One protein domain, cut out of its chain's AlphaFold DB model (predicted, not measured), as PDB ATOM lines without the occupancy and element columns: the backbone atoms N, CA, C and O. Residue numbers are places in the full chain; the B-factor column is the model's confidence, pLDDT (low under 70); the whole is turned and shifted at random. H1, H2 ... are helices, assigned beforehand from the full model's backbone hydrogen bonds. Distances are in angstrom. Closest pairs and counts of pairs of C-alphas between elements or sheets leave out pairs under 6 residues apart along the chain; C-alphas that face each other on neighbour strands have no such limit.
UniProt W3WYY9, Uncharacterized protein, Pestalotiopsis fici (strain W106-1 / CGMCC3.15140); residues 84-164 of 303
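AT A GLANCE: This is residues 84 to 164 of the 303 residues of an uncharacterized protein of Pestalotiopsis fici (strain W106-1 / CGMCC3.15140) (UniProt W3WYY9). The longest helix, H1, makes one side of a compact, rounded body; H3, H4 and H5 cluster on the other, H5 crossing H4. Short H2 and H6 lie farthest out. The printed part has 81 residues with helices H1 to H6 in chain order, no named strand, class all helix; radius of gyration of the C-alphas 11.4 A, spans 29 by 26 by 21 A.

IN THESE COORDINATES: H1, residues 84 to 100, spans 24.5 A from C-alpha 84 at (33.511, 29.091, 7.832). H2 is residues 102 to 107, H3 116 to 123, H4 127 to 137, H5 144 to 157 with 20.0 A, and H6 159 to 162, ending at (27.415, 33.382, -8.694).

HOW THE PARTS SIT: H1 touches H3 with residues 85 to 92 alone, closest C-alphas Gly 89 and Leu 116, 4.0 A. H4 touches H5 at a steep tilt of 62 degrees, closest C-alphas Arg 135 and Gly 148, 4.5 A. Every O i to N i+4 pair is within hydrogen-bond range in H1, H3, H4 and H5; H2 has 0 of 2, and 1 of 3 O i to N i+3 pairs.

THE WHOLE: The printed part has no cut and no long link; residues 159 to 164 are under pLDDT 70.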
ATOM      1  N   ILE A  84      33.187  28.945   9.260       95.31
ATOM      2  CA  ILE A  84      33.511  29.091   7.832       95.31
ATOM      3  C   ILE A  84      32.397  29.835   7.086       95.31
ATOM      4  O   ILE A  84      32.677  30.707   6.264       95.31
ATOM      5  N   ALA A  85      31.132  29.490   7.334       94.06
ATOM      6  CA  ALA A  85      30.001  30.128   6.662       94.06
ATOM      7  C   ALA A  85      29.845  31.609   7.050       94.06
ATOM      8  O   ALA A  85      29.523  32.435   6.195       94.06
ATOM      9  N   GLU A  86      30.092  31.940   8.319       96.00
ATOM     10  CA  GLU A  86      30.136  33.314   8.829       96.00
ATOM     11  C   GLU A  86      31.310  34.097   8.217       96.00
ATOM     12  O   GLU A  86      31.141  35.238   7.789       96.00
ATOM     13  N   TRP A  87      32.489  33.473   8.107       96.00
ATOM     14  CA  TRP A  87      33.668  34.083   7.488       96.00
ATOM     15  C   TRP A  87      33.435  34.405   6.007       96.00
ATOM     16  O   TRP A  87      33.663  35.540   5.598       96.00
ATOM     17  N   LYS A  88      32.872  33.465   5.236       95.06
ATOM     18  CA  LYS A  88      32.501  33.687   3.825       95.06
ATOM     19  C   LYS A  88      31.472  34.804   3.654       95.06
ATOM     20  O   LYS A  88      31.571  35.598   2.726       95.06
ATOM     21  N   GLY A  89      30.479  34.868   4.544       95.38
ATOM     22  CA  GLY A  89      29.497  35.953   4.539       95.38
ATOM     23  C   GLY A  89      30.152  37.314   4.791       95.38
ATOM     24  O   GLY A  89      29.834  38.291   4.119       95.38
ATOM     25  N   ARG A  90      31.117  37.375   5.716       96.25
ATOM     26  CA  ARG A  90      31.875  38.596   6.008       96.25
ATOM     27  C   ARG A  90      32.776  39.026   4.850       96.25
ATOM     28  O   ARG A  90      32.800  40.213   4.545       96.25
ATOM     29  N   GLU A  91      33.507  38.093   4.250       95.50
ATOM     30  CA  GLU A  91      34.383  38.341   3.097       95.50
ATOM     31  C   GLU A  91      33.584  38.933   1.933       95.50
ATOM     32  O   GLU A  91      33.891  40.031   1.478       95.50
ATOM     33  N   PHE A  92      32.456  38.307   1.586       95.62
ATOM     34  CA  PHE A  92      31.527  38.816   0.579       95.62
ATOM     35  C   PHE A  92      31.096  40.273   0.833       95.62
ATOM     36  O   PHE A  92      31.112  41.108  -0.071       95.62
ATOM     37  N   LEU A  93      30.721  40.606   2.075       96.25
ATOM     38  CA  LEU A  93      30.310  41.971   2.417       96.25
ATOM     39  C   LEU A  93      31.473  42.968   2.343       96.25
ATOM     40  O   LEU A  93      31.246  44.132   2.022       96.25
ATOM     41  N   LEU A  94      32.702  42.547   2.653       95.81
ATOM     42  CA  LEU A  94      33.882  43.400   2.532       95.81
ATOM     43  C   LEU A  94      34.231  43.667   1.068       95.81
ATOM     44  O   LEU A  94      34.465  44.823   0.726       95.81
ATOM     45  N   ASP A  95      34.189  42.651   0.209       95.75
ATOM     46  CA  ASP A  95      34.426  42.795  -1.232       95.75
ATOM     47  C   ASP A  95      33.390  43.728  -1.875       95.75
ATOM     48  O   ASP A  95      33.724  44.627  -2.655       95.75
ATOM     49  N   PHE A  96      32.125  43.593  -1.469       96.00
ATOM     50  CA  PHE A  96      31.063  44.521  -1.853       96.00
ATOM     51  C   PHE A  96      31.382  45.968  -1.441       96.00
ATOM     52  O   PHE A  96      31.279  46.897  -2.242       96.00
ATOM     53  N   LEU A  97      31.800  46.189  -0.191       96.25
ATOM     54  CA  LEU A  97      32.143  47.533   0.278       96.25
ATOM     55  C   LEU A  97      33.375  48.104  -0.433       96.25
ATOM     56  O   LEU A  97      33.394  49.293  -0.739       96.25
ATOM     57  N   GLN A  98      34.387  47.283  -0.712       96.50
ATOM     58  CA  GLN A  98      35.598  47.712  -1.415       96.50
ATOM     59  C   GLN A  98      35.315  48.110  -2.866       96.50
ATOM     60  O   GLN A  98      35.884  49.087  -3.350       96.50
ATOM     61  N   SER A  99      34.429  47.383  -3.547       96.25
ATOM     62  CA  SER A  99      34.073  47.650  -4.944       96.25
ATOM     63  C   SER A  99      33.191  48.889  -5.119       96.25
ATOM     64  O   SER A  99      33.414  49.657  -6.054       96.25
ATOM     65  N   HIS A 100      32.230  49.129  -4.219       96.88
ATOM     66  CA  HIS A 100      31.272  50.241  -4.356       96.88
ATOM     67  C   HIS A 100      31.595  51.480  -3.522       96.88
ATOM     68  O   HIS A 100      31.187  52.583  -3.883       96.88
ATOM     69  N   PHE A 101      32.295  51.325  -2.397       96.62
ATOM     70  CA  PHE A 101      32.503  52.392  -1.412       96.62
ATOM     71  C   PHE A 101      33.943  52.454  -0.863       96.62
ATOM     72  O   PHE A 101      34.122  52.537   0.358       96.62
ATOM     73  N   PRO A 102      34.984  52.479  -1.721       96.38
ATOM     74  CA  PRO A 102      36.376  52.467  -1.262       96.38
ATOM     75  C   PRO A 102      36.725  53.678  -0.378       96.38
ATOM     76  O   PRO A 102      37.483  53.550   0.577       96.38
ATOM     77  N   GLU A 103      36.123  54.841  -0.639       97.19
ATOM     78  CA  GLU A 103      36.362  56.088   0.109       97.19
ATOM     79  C   GLU A 103      35.718  56.112   1.507       97.19
ATOM     80  O   GLU A 103      35.987  57.007   2.310       97.19
ATOM     81  N   HIS A 104      34.827  55.164   1.813       92.94
ATOM     82  CA  HIS A 104      34.042  55.161   3.050       92.94
ATOM     83  C   HIS A 104      34.310  53.950   3.946       92.94
ATOM     84  O   HIS A 104      33.635  53.806   4.967       92.94
ATOM     85  N   LEU A 105      35.297  53.113   3.610       93.56
ATOM     86  CA  LEU A 105      35.621  51.893   4.357       93.56
ATOM     87  C   LEU A 105      35.882  52.158   5.847       93.56
ATOM     88  O   LEU A 105      35.407  51.398   6.687       93.56
ATOM     89  N   ASP A 106      36.528  53.275   6.186       95.62
ATOM     90  CA  ASP A 106      36.838  53.636   7.577       95.62
ATOM     91  C   ASP A 106      35.593  53.998   8.408       95.62
ATOM     92  O   ASP A 106      35.589  53.878   9.633       95.62
ATOM     93  N   ASN A 107      34.513  54.429   7.748       94.81
ATOM     94  CA  ASN A 107      33.288  54.904   8.397       94.81
ATOM     95  C   ASN A 107      32.179  53.843   8.452       94.81
ATOM     96  O   ASN A 107      31.151  54.059   9.103       94.81
ATOM     97  N   ILE A 108      32.354  52.711   7.764       96.06
ATOM     98  CA  ILE A 108      31.375  51.626   7.701       96.06
ATOM     99  C   ILE A 108      31.867  50.473   8.572       96.06
ATOM    100  O   ILE A 108      32.855  49.816   8.268       96.06
ATOM    101  N   THR A 109      31.136  50.166   9.645       97.00
ATOM    102  CA  THR A 109      31.422  48.982  10.474       97.00
ATOM    103  C   THR A 109      30.360  47.906  10.264       97.00
ATOM    104  O   THR A 109      29.164  48.194  10.272       97.00
ATOM    105  N   LEU A 110      30.772  46.654  10.061       96.31
ATOM    106  CA  LEU A 110      29.849  45.521   9.930       96.31
ATOM    107  C   LEU A 110      29.212  45.196  11.289       96.31
ATOM    108  O   LEU A 110      29.910  45.042  12.292       96.31
ATOM    109  N   ARG A 111      27.881  45.088  11.331       94.50
ATOM    110  CA  ARG A 111      27.124  44.662  12.513       94.50
ATOM    111  C   ARG A 111      26.799  43.175  12.409       94.50
ATOM    112  O   ARG A 111      25.939  42.772  11.633       94.50
ATOM    113  N   GLY A 112      27.431  42.385  13.274       91.31
ATOM    114  CA  GLY A 112      27.216  40.940  13.362       91.31
ATOM    115  C   GLY A 112      28.023  40.138  12.340       91.31
ATOM    116  O   GLY A 112      28.815  40.688  11.577       91.31
ATOM    117  N   THR A 113      27.830  38.822  12.366       93.00
ATOM    118  CA  THR A 113      28.485  37.854  11.475       93.00
ATOM    119  C   THR A 113      27.425  37.062  10.706       93.00
ATOM    120  O   THR A 113      27.180  35.899  11.018       93.00
ATOM    121  N   PRO A 114      26.722  37.693   9.743       96.19
ATOM    122  CA  PRO A 114      25.732  36.981   8.947       96.19
ATOM    123  C   PRO A 114      26.420  35.901   8.108       96.19
ATOM    124  O   PRO A 114      27.470  36.128   7.504       96.19
ATOM    125  N   THR A 115      25.819  34.719   8.055       96.56
ATOM    126  CA  THR A 115      26.273  33.664   7.144       96.56
ATOM    127  C   THR A 115      25.922  34.021   5.701       96.56
ATOM    128  O   THR A 115      24.949  34.727   5.439       96.56
ATOM    129  N   LEU A 116      26.679  33.489   4.737       94.38
ATOM    130  CA  LEU A 116      26.391  33.710   3.314       94.38
ATOM    131  C   LEU A 116      24.956  33.294   2.930       94.38
ATOM    132  O   LEU A 116      24.312  33.954   2.119       94.38
ATOM    133  N   GLU A 117      24.434  32.230   3.545       94.44
ATOM    134  CA  GLU A 117      23.062  31.762   3.321       94.44
ATOM    135  C   GLU A 117      22.015  32.750   3.856       94.44
ATOM    136  O   GLU A 117      21.026  33.029   3.185       94.44
ATOM    137  N   GLU A 118      22.242  33.347   5.029       96.00
ATOM    138  CA  GLU A 118      21.365  34.399   5.559       96.00
ATOM    139  C   GLU A 118      21.340  35.621   4.639       96.00
ATOM    140  O   GLU A 118      20.268  36.147   4.354       96.00
ATOM    141  N   ILE A 119      22.497  36.027   4.110       96.50
ATOM    142  CA  ILE A 119      22.593  37.132   3.148       96.50
ATOM    143  C   ILE A 119      21.799  36.808   1.869       96.50
ATOM    144  O   ILE A 119      21.062  37.656   1.367       96.50
ATOM    145  N   ARG A 120      21.873  35.566   1.374       93.69
ATOM    146  CA  ARG A 120      21.077  35.097   0.223       93.69
ATOM    147  C   ARG A 120      19.579  35.184   0.483       93.69
ATOM    148  O   ARG A 120      18.830  35.632  -0.383       93.69
ATOM    149  N   MET A 121      19.137  34.792   1.679       95.12
ATOM    150  CA  MET A 121      17.723  34.875   2.046       95.12
ATOM    151  C   MET A 121      17.203  36.316   2.014       95.12
ATOM    152  O   MET A 121      16.072  36.521   1.584       95.12
ATOM    153  N   ILE A 122      18.029  37.311   2.368       96.94
ATOM    154  CA  ILE A 122      17.656  38.736   2.297       96.94
ATOM    155  C   ILE A 122      17.332  39.163   0.858       96.94
ATOM    156  O   ILE A 122      16.378  39.910   0.636       96.94
ATOM    157  N   GLY A 123      18.089  38.673  -0.129       95.12
ATOM    158  CA  GLY A 123      17.852  38.959  -1.549       95.12
ATOM    159  C   GLY A 123      16.505  38.444  -2.071       95.12
ATOM    160  O   GLY A 123      15.955  39.010  -3.016       95.12
ATOM    161  N   ASN A 124      15.948  37.416  -1.422       95.25
ATOM    162  CA  ASN A 124      14.651  36.826  -1.762       95.25
ATOM    163  C   ASN A 124      13.460  37.543  -1.108       95.25
ATOM    164  O   ASN A 124      12.312  37.205  -1.397       95.25
ATOM    165  N   GLU A 125      13.703  38.501  -0.214       96.69
ATOM    166  CA  GLU A 125      12.636  39.261   0.432       96.69
ATOM    167  C   GLU A 125      12.075  40.374  -0.462       96.69
ATOM    168  O   GLU A 125      12.675  40.766  -1.466       96.69
ATOM    169  N   ASP A 126      10.934  40.943  -0.064       97.38
ATOM    170  CA  ASP A 126      10.373  42.137  -0.693       97.38
ATOM    171  C   ASP A 126      11.351  43.317  -0.621       97.38
ATOM    172  O   ASP A 126      12.092  43.480   0.345       97.38
ATOM    173  N   LEU A 127      11.308  44.213  -1.613       96.25
ATOM    174  CA  LEU A 127      12.234  45.351  -1.721       96.25
ATOM    175  C   LEU A 127      12.345  46.159  -0.417       96.25
ATOM    176  O   LEU A 127      13.442  46.473   0.035       96.25
ATOM    177  N   ALA A 128      11.212  46.489   0.205       97.62
ATOM    178  CA  ALA A 128      11.199  47.306   1.415       97.62
ATOM    179  C   ALA A 128      11.798  46.578   2.631       97.62
ATOM    180  O   ALA A 128      12.494  47.199   3.440       97.62
ATOM    181  N   THR A 129      11.539  45.274   2.781       97.88
ATOM    182  CA  THR A 129      12.066  44.481   3.898       97.88
ATOM    183  C   THR A 129      13.530  44.136   3.671       97.88
ATOM    184  O   THR A 129      14.337  44.397   4.560       97.88
ATOM    185  N   GLY A 130      13.893  43.695   2.467       97.31
ATOM    186  CA  GLY A 130      15.258  43.336   2.102       97.31
ATOM    187  C   GLY A 130      16.225  44.511   2.236       97.31
ATOM    188  O   GLY A 130      17.236  44.395   2.922       97.31
ATOM    189  N   VAL A 131      15.870  45.700   1.728       98.00
ATOM    190  CA  VAL A 131      16.687  46.916   1.923       98.00
ATOM    191  C   VAL A 131      16.844  47.248   3.408       98.00
ATOM    192  O   VAL A 131      17.933  47.611   3.855       98.00
ATOM    193  N   ARG A 132      15.782  47.101   4.209       97.81
ATOM    194  CA  ARG A 132      15.851  47.331   5.660       97.81
ATOM    195  C   ARG A 132      16.759  46.317   6.357       97.81
ATOM    196  O   ARG A 132      17.434  46.694   7.314       97.81
ATOM    197  N   GLN A 133      16.773  45.062   5.917       97.69
ATOM    198  CA  GLN A 133      17.674  44.044   6.453       97.69
ATOM    199  C   GLN A 133      19.123  44.311   6.049       97.69
ATOM    200  O   GLN A 133      19.972  44.363   6.934       97.69
ATOM    201  N   CYS A 134      19.393  44.626   4.780       97.44
ATOM    202  CA  CYS A 134      20.720  45.039   4.317       97.44
ATOM    203  C   CYS A 134      21.259  46.228   5.127       97.44
ATOM    204  O   CYS A 134      22.394  46.193   5.590       97.44
ATOM    205  N   ARG A 135      20.430  47.247   5.405       97.31
ATOM    206  CA  ARG A 135      20.808  48.389   6.264       97.31
ATOM    207  C   ARG A 135      21.255  47.973   7.665       97.31
ATOM    208  O   ARG A 135      22.106  48.635   8.240       97.31
ATOM    209  N   ARG A 136      20.674  46.913   8.235       97.12
ATOM    210  CA  ARG A 136      21.008  46.442   9.591       97.12
ATOM    211  C   ARG A 136      22.360  45.741   9.661       97.12
ATOM    212  O   ARG A 136      22.926  45.699  10.750       97.12
ATOM    213  N   LEU A 137      22.855  45.219   8.536       96.94
ATOM    214  CA  LEU A 137      24.163  44.563   8.452       96.94
ATOM    215  C   LEU A 137      25.321  45.554   8.604       96.94
ATOM    216  O   LEU A 137      26.427  45.155   8.955       96.94
ATOM    217  N   PHE A 138      25.073  46.846   8.384       97.06
ATOM    218  CA  PHE A 138      26.089  47.887   8.464       97.06
ATOM    219  C   PHE A 138      25.730  48.931   9.516       97.06
ATOM    220  O   PHE A 138      24.576  49.272   9.762       97.06
ATOM    221  N   ASN A 139      26.757  49.494  10.122       96.94
ATOM    222  CA  ASN A 139      26.690  50.708  10.904       96.94
ATOM    223  C   ASN A 139      27.346  51.819  10.079       96.94
ATOM    224  O   ASN A 139      28.556  52.009  10.150       96.94
ATOM    225  N   ALA A 140      26.542  52.498   9.262       94.50
ATOM    226  CA  ALA A 140      26.990  53.550   8.352       94.50
ATOM    227  C   ALA A 140      26.042  54.761   8.455       94.50
ATOM    228  O   ALA A 140      25.083  54.846   7.692       94.50
ATOM    229  N   PRO A 141      26.255  55.689   9.405       91.25
ATOM    230  CA  PRO A 141      25.270  56.727   9.735       91.25
ATOM    231  C   PRO A 141      24.877  57.643   8.569       91.25
ATOM    232  O   PRO A 141      23.751  58.123   8.525       91.25
ATOM    233  N   VAL A 142      25.804  57.894   7.639       93.44
ATOM    234  CA  VAL A 142      25.617  58.857   6.539       93.44
ATOM    235  C   VAL A 142      25.086  58.187   5.267       93.44
ATOM    236  O   VAL A 142      24.325  58.792   4.520       93.44
ATOM    237  N   ILE A 143      25.462  56.930   5.028       95.88
ATOM    238  CA  ILE A 143      25.250  56.222   3.754       95.88
ATOM    239  C   ILE A 143      24.532  54.879   3.929       95.88
ATOM    240  O   ILE A 143      24.542  54.048   3.025       95.88
ATOM    241  N   SER A 144      23.878  54.635   5.071       96.12
ATOM    242  CA  SER A 144      23.146  53.380   5.314       96.12
ATOM    243  C   SER A 144      22.145  53.082   4.205       96.12
ATOM    244  O   SER A 144      21.982  51.939   3.784       96.12
ATOM    245  N   ASP A 145      21.475  54.125   3.729       97.00
ATOM    246  CA  ASP A 145      20.363  54.015   2.804       97.00
ATOM    247  C   ASP A 145      20.819  53.614   1.406       97.00
ATOM    248  O   ASP A 145      20.216  52.718   0.810       97.00
ATOM    249  N   THR A 146      21.904  54.226   0.933       97.31
ATOM    250  CA  THR A 146      22.529  53.920  -0.354       97.31
ATOM    251  C   THR A 146      23.161  52.533  -0.319       97.31
ATOM    252  O   THR A 146      22.803  51.703  -1.154       97.31
ATOM    253  N   VAL A 147      23.978  52.231   0.699       97.12
ATOM    254  CA  VAL A 147      24.622  50.917   0.889       97.12
ATOM    255  C   VAL A 147      23.584  49.795   0.918       97.12
ATOM    256  O   VAL A 147      23.692  48.828   0.168       97.12
ATOM    257  N   GLY A 148      22.533  49.934   1.732       97.19
ATOM    258  CA  GLY A 148      21.499  48.904   1.842       97.19
ATOM    259  C   GLY A 148      20.696  48.708   0.554       97.19
ATOM    260  O   GLY A 148      20.300  47.584   0.250       97.19
ATOM    261  N   SER A 149      20.461  49.780  -0.211       97.88
ATOM    262  CA  SER A 149      19.749  49.699  -1.491       97.88
ATOM    263  C   SER A 149      20.575  49.029  -2.590       97.88
ATOM    264  O   SER A 149      20.043  48.160  -3.280       97.88
ATOM    265  N   LEU A 150      21.862  49.375  -2.710       97.12
ATOM    266  CA  LEU A 150      22.770  48.776  -3.689       97.12
ATOM    267  C   LEU A 150      23.021  47.303  -3.378       97.12
ATOM    268  O   LEU A 150      22.858  46.472  -4.266       97.12
ATOM    269  N   LEU A 151      23.297  46.962  -2.112       96.94
ATOM    270  CA  LEU A 151      23.501  45.568  -1.719       96.94
ATOM    271  C   LEU A 151      22.273  44.716  -2.055       96.94
ATOM    272  O   LEU A 151      22.395  43.638  -2.622       96.94
ATOM    273  N   TYR A 152      21.068  45.198  -1.735       97.62
ATOM    274  CA  TYR A 152      19.848  44.458  -2.057       97.62
ATOM    275  C   TYR A 152      19.658  44.276  -3.573       97.62
ATOM    276  O   TYR A 152      19.233  43.208  -4.013       97.62
ATOM    277  N   GLN A 153      19.980  45.291  -4.383       96.94
ATOM    278  CA  GLN A 153      19.920  45.173  -5.843       96.94
ATOM    279  C   GLN A 153      20.898  44.120  -6.367       96.94
ATOM    280  O   GLN A 153      20.495  43.297  -7.185       96.94
ATOM    281  N   GLU A 154      22.132  44.094  -5.867       95.62
ATOM    282  CA  GLU A 154      23.116  43.079  -6.244       95.62
ATOM    283  C   GLU A 154      22.693  41.661  -5.863       95.62
ATOM    284  O   GLU A 154      22.767  40.748  -6.688       95.62
ATOM    285  N   LEU A 155      22.190  41.480  -4.638       94.88
ATOM    286  CA  LEU A 155      21.690  40.188  -4.170       94.88
ATOM    287  C   LEU A 155      20.529  39.692  -5.035       94.88
ATOM    288  O   LEU A 155      20.460  38.511  -5.364       94.88
ATOM    289  N   ARG A 156      19.636  40.599  -5.441       94.12
ATOM    290  CA  ARG A 156      18.477  40.268  -6.277       94.12
ATOM    291  C   ARG A 156      18.849  39.961  -7.725       94.12
ATOM    292  O   ARG A 156      18.157  39.183  -8.376       94.12
ATOM    293  N   GLN A 157      19.901  40.586  -8.243       90.44
ATOM    294  CA  GLN A 157      20.382  40.325  -9.598       90.44
ATOM    295  C   GLN A 157      21.170  39.010  -9.702       90.44
ATOM    296  O   GLN A 157      21.472  38.583 -10.811       90.44
ATOM    297  N   GLY A 158      21.512  38.363  -8.582       79.81
ATOM    298  CA  GLY A 158      22.257  37.096  -8.554       79.81
ATOM    299  C   GLY A 158      23.743  37.226  -8.911       79.81
ATOM    300  O   GLY A 158      24.537  36.371  -8.527       79.81
ATOM    301  N   HIS A 159      24.147  38.329  -9.551       60.88
ATOM    302  CA  HIS A 159      25.525  38.591  -9.975       60.88
ATOM    303  C   HIS A 159      26.542  38.488  -8.837       60.88
ATOM    304  O   HIS A 159      27.610  37.920  -9.021       60.88
ATOM    305  N   ALA A 160      26.216  38.966  -7.638       60.03
ATOM    306  CA  ALA A 160      27.184  38.975  -6.546       60.03
ATOM    307  C   ALA A 160      27.459  37.569  -5.962       60.03
ATOM    308  O   ALA A 160      28.514  37.327  -5.385       60.03
ATOM    309  N   LEU A 161      26.536  36.615  -6.129       61.22
ATOM    310  CA  LEU A 161      26.605  35.305  -5.468       61.22
ATOM    311  C   LEU A 161      27.046  34.167  -6.389       61.22
ATOM    312  O   LEU A 161      27.555  33.166  -5.889       61.22
ATOM    313  N   ASP A 162      26.891  34.329  -7.703       64.19
ATOM    314  CA  ASP A 162      27.415  33.382  -8.694       64.19
ATOM    315  C   ASP A 162      28.915  33.613  -8.968       64.19
ATOM    316  O   ASP A 162      29.602  32.732  -9.483       64.19
ATOM    317  N   HIS A 163      29.447  34.782  -8.579       49.81
ATOM    318  CA  HIS A 163      30.869  35.131  -8.671       49.81
ATOM    319  C   HIS A 163      31.683  34.810  -7.417       49.81
ATOM    320  O   HIS A 163      32.893  35.050  -7.429       49.81
ATOM    321  N   THR A 164      31.099  34.190  -6.377       54.09
ATOM    322  CA  THR A 164      31.918  33.339  -5.502       54.09
ATOM    323  C   THR A 164      32.340  32.170  -6.365       54.09
ATOM    324  O   THR A 164      31.660  31.145  -6.415       54.09
TER     325      THR A 164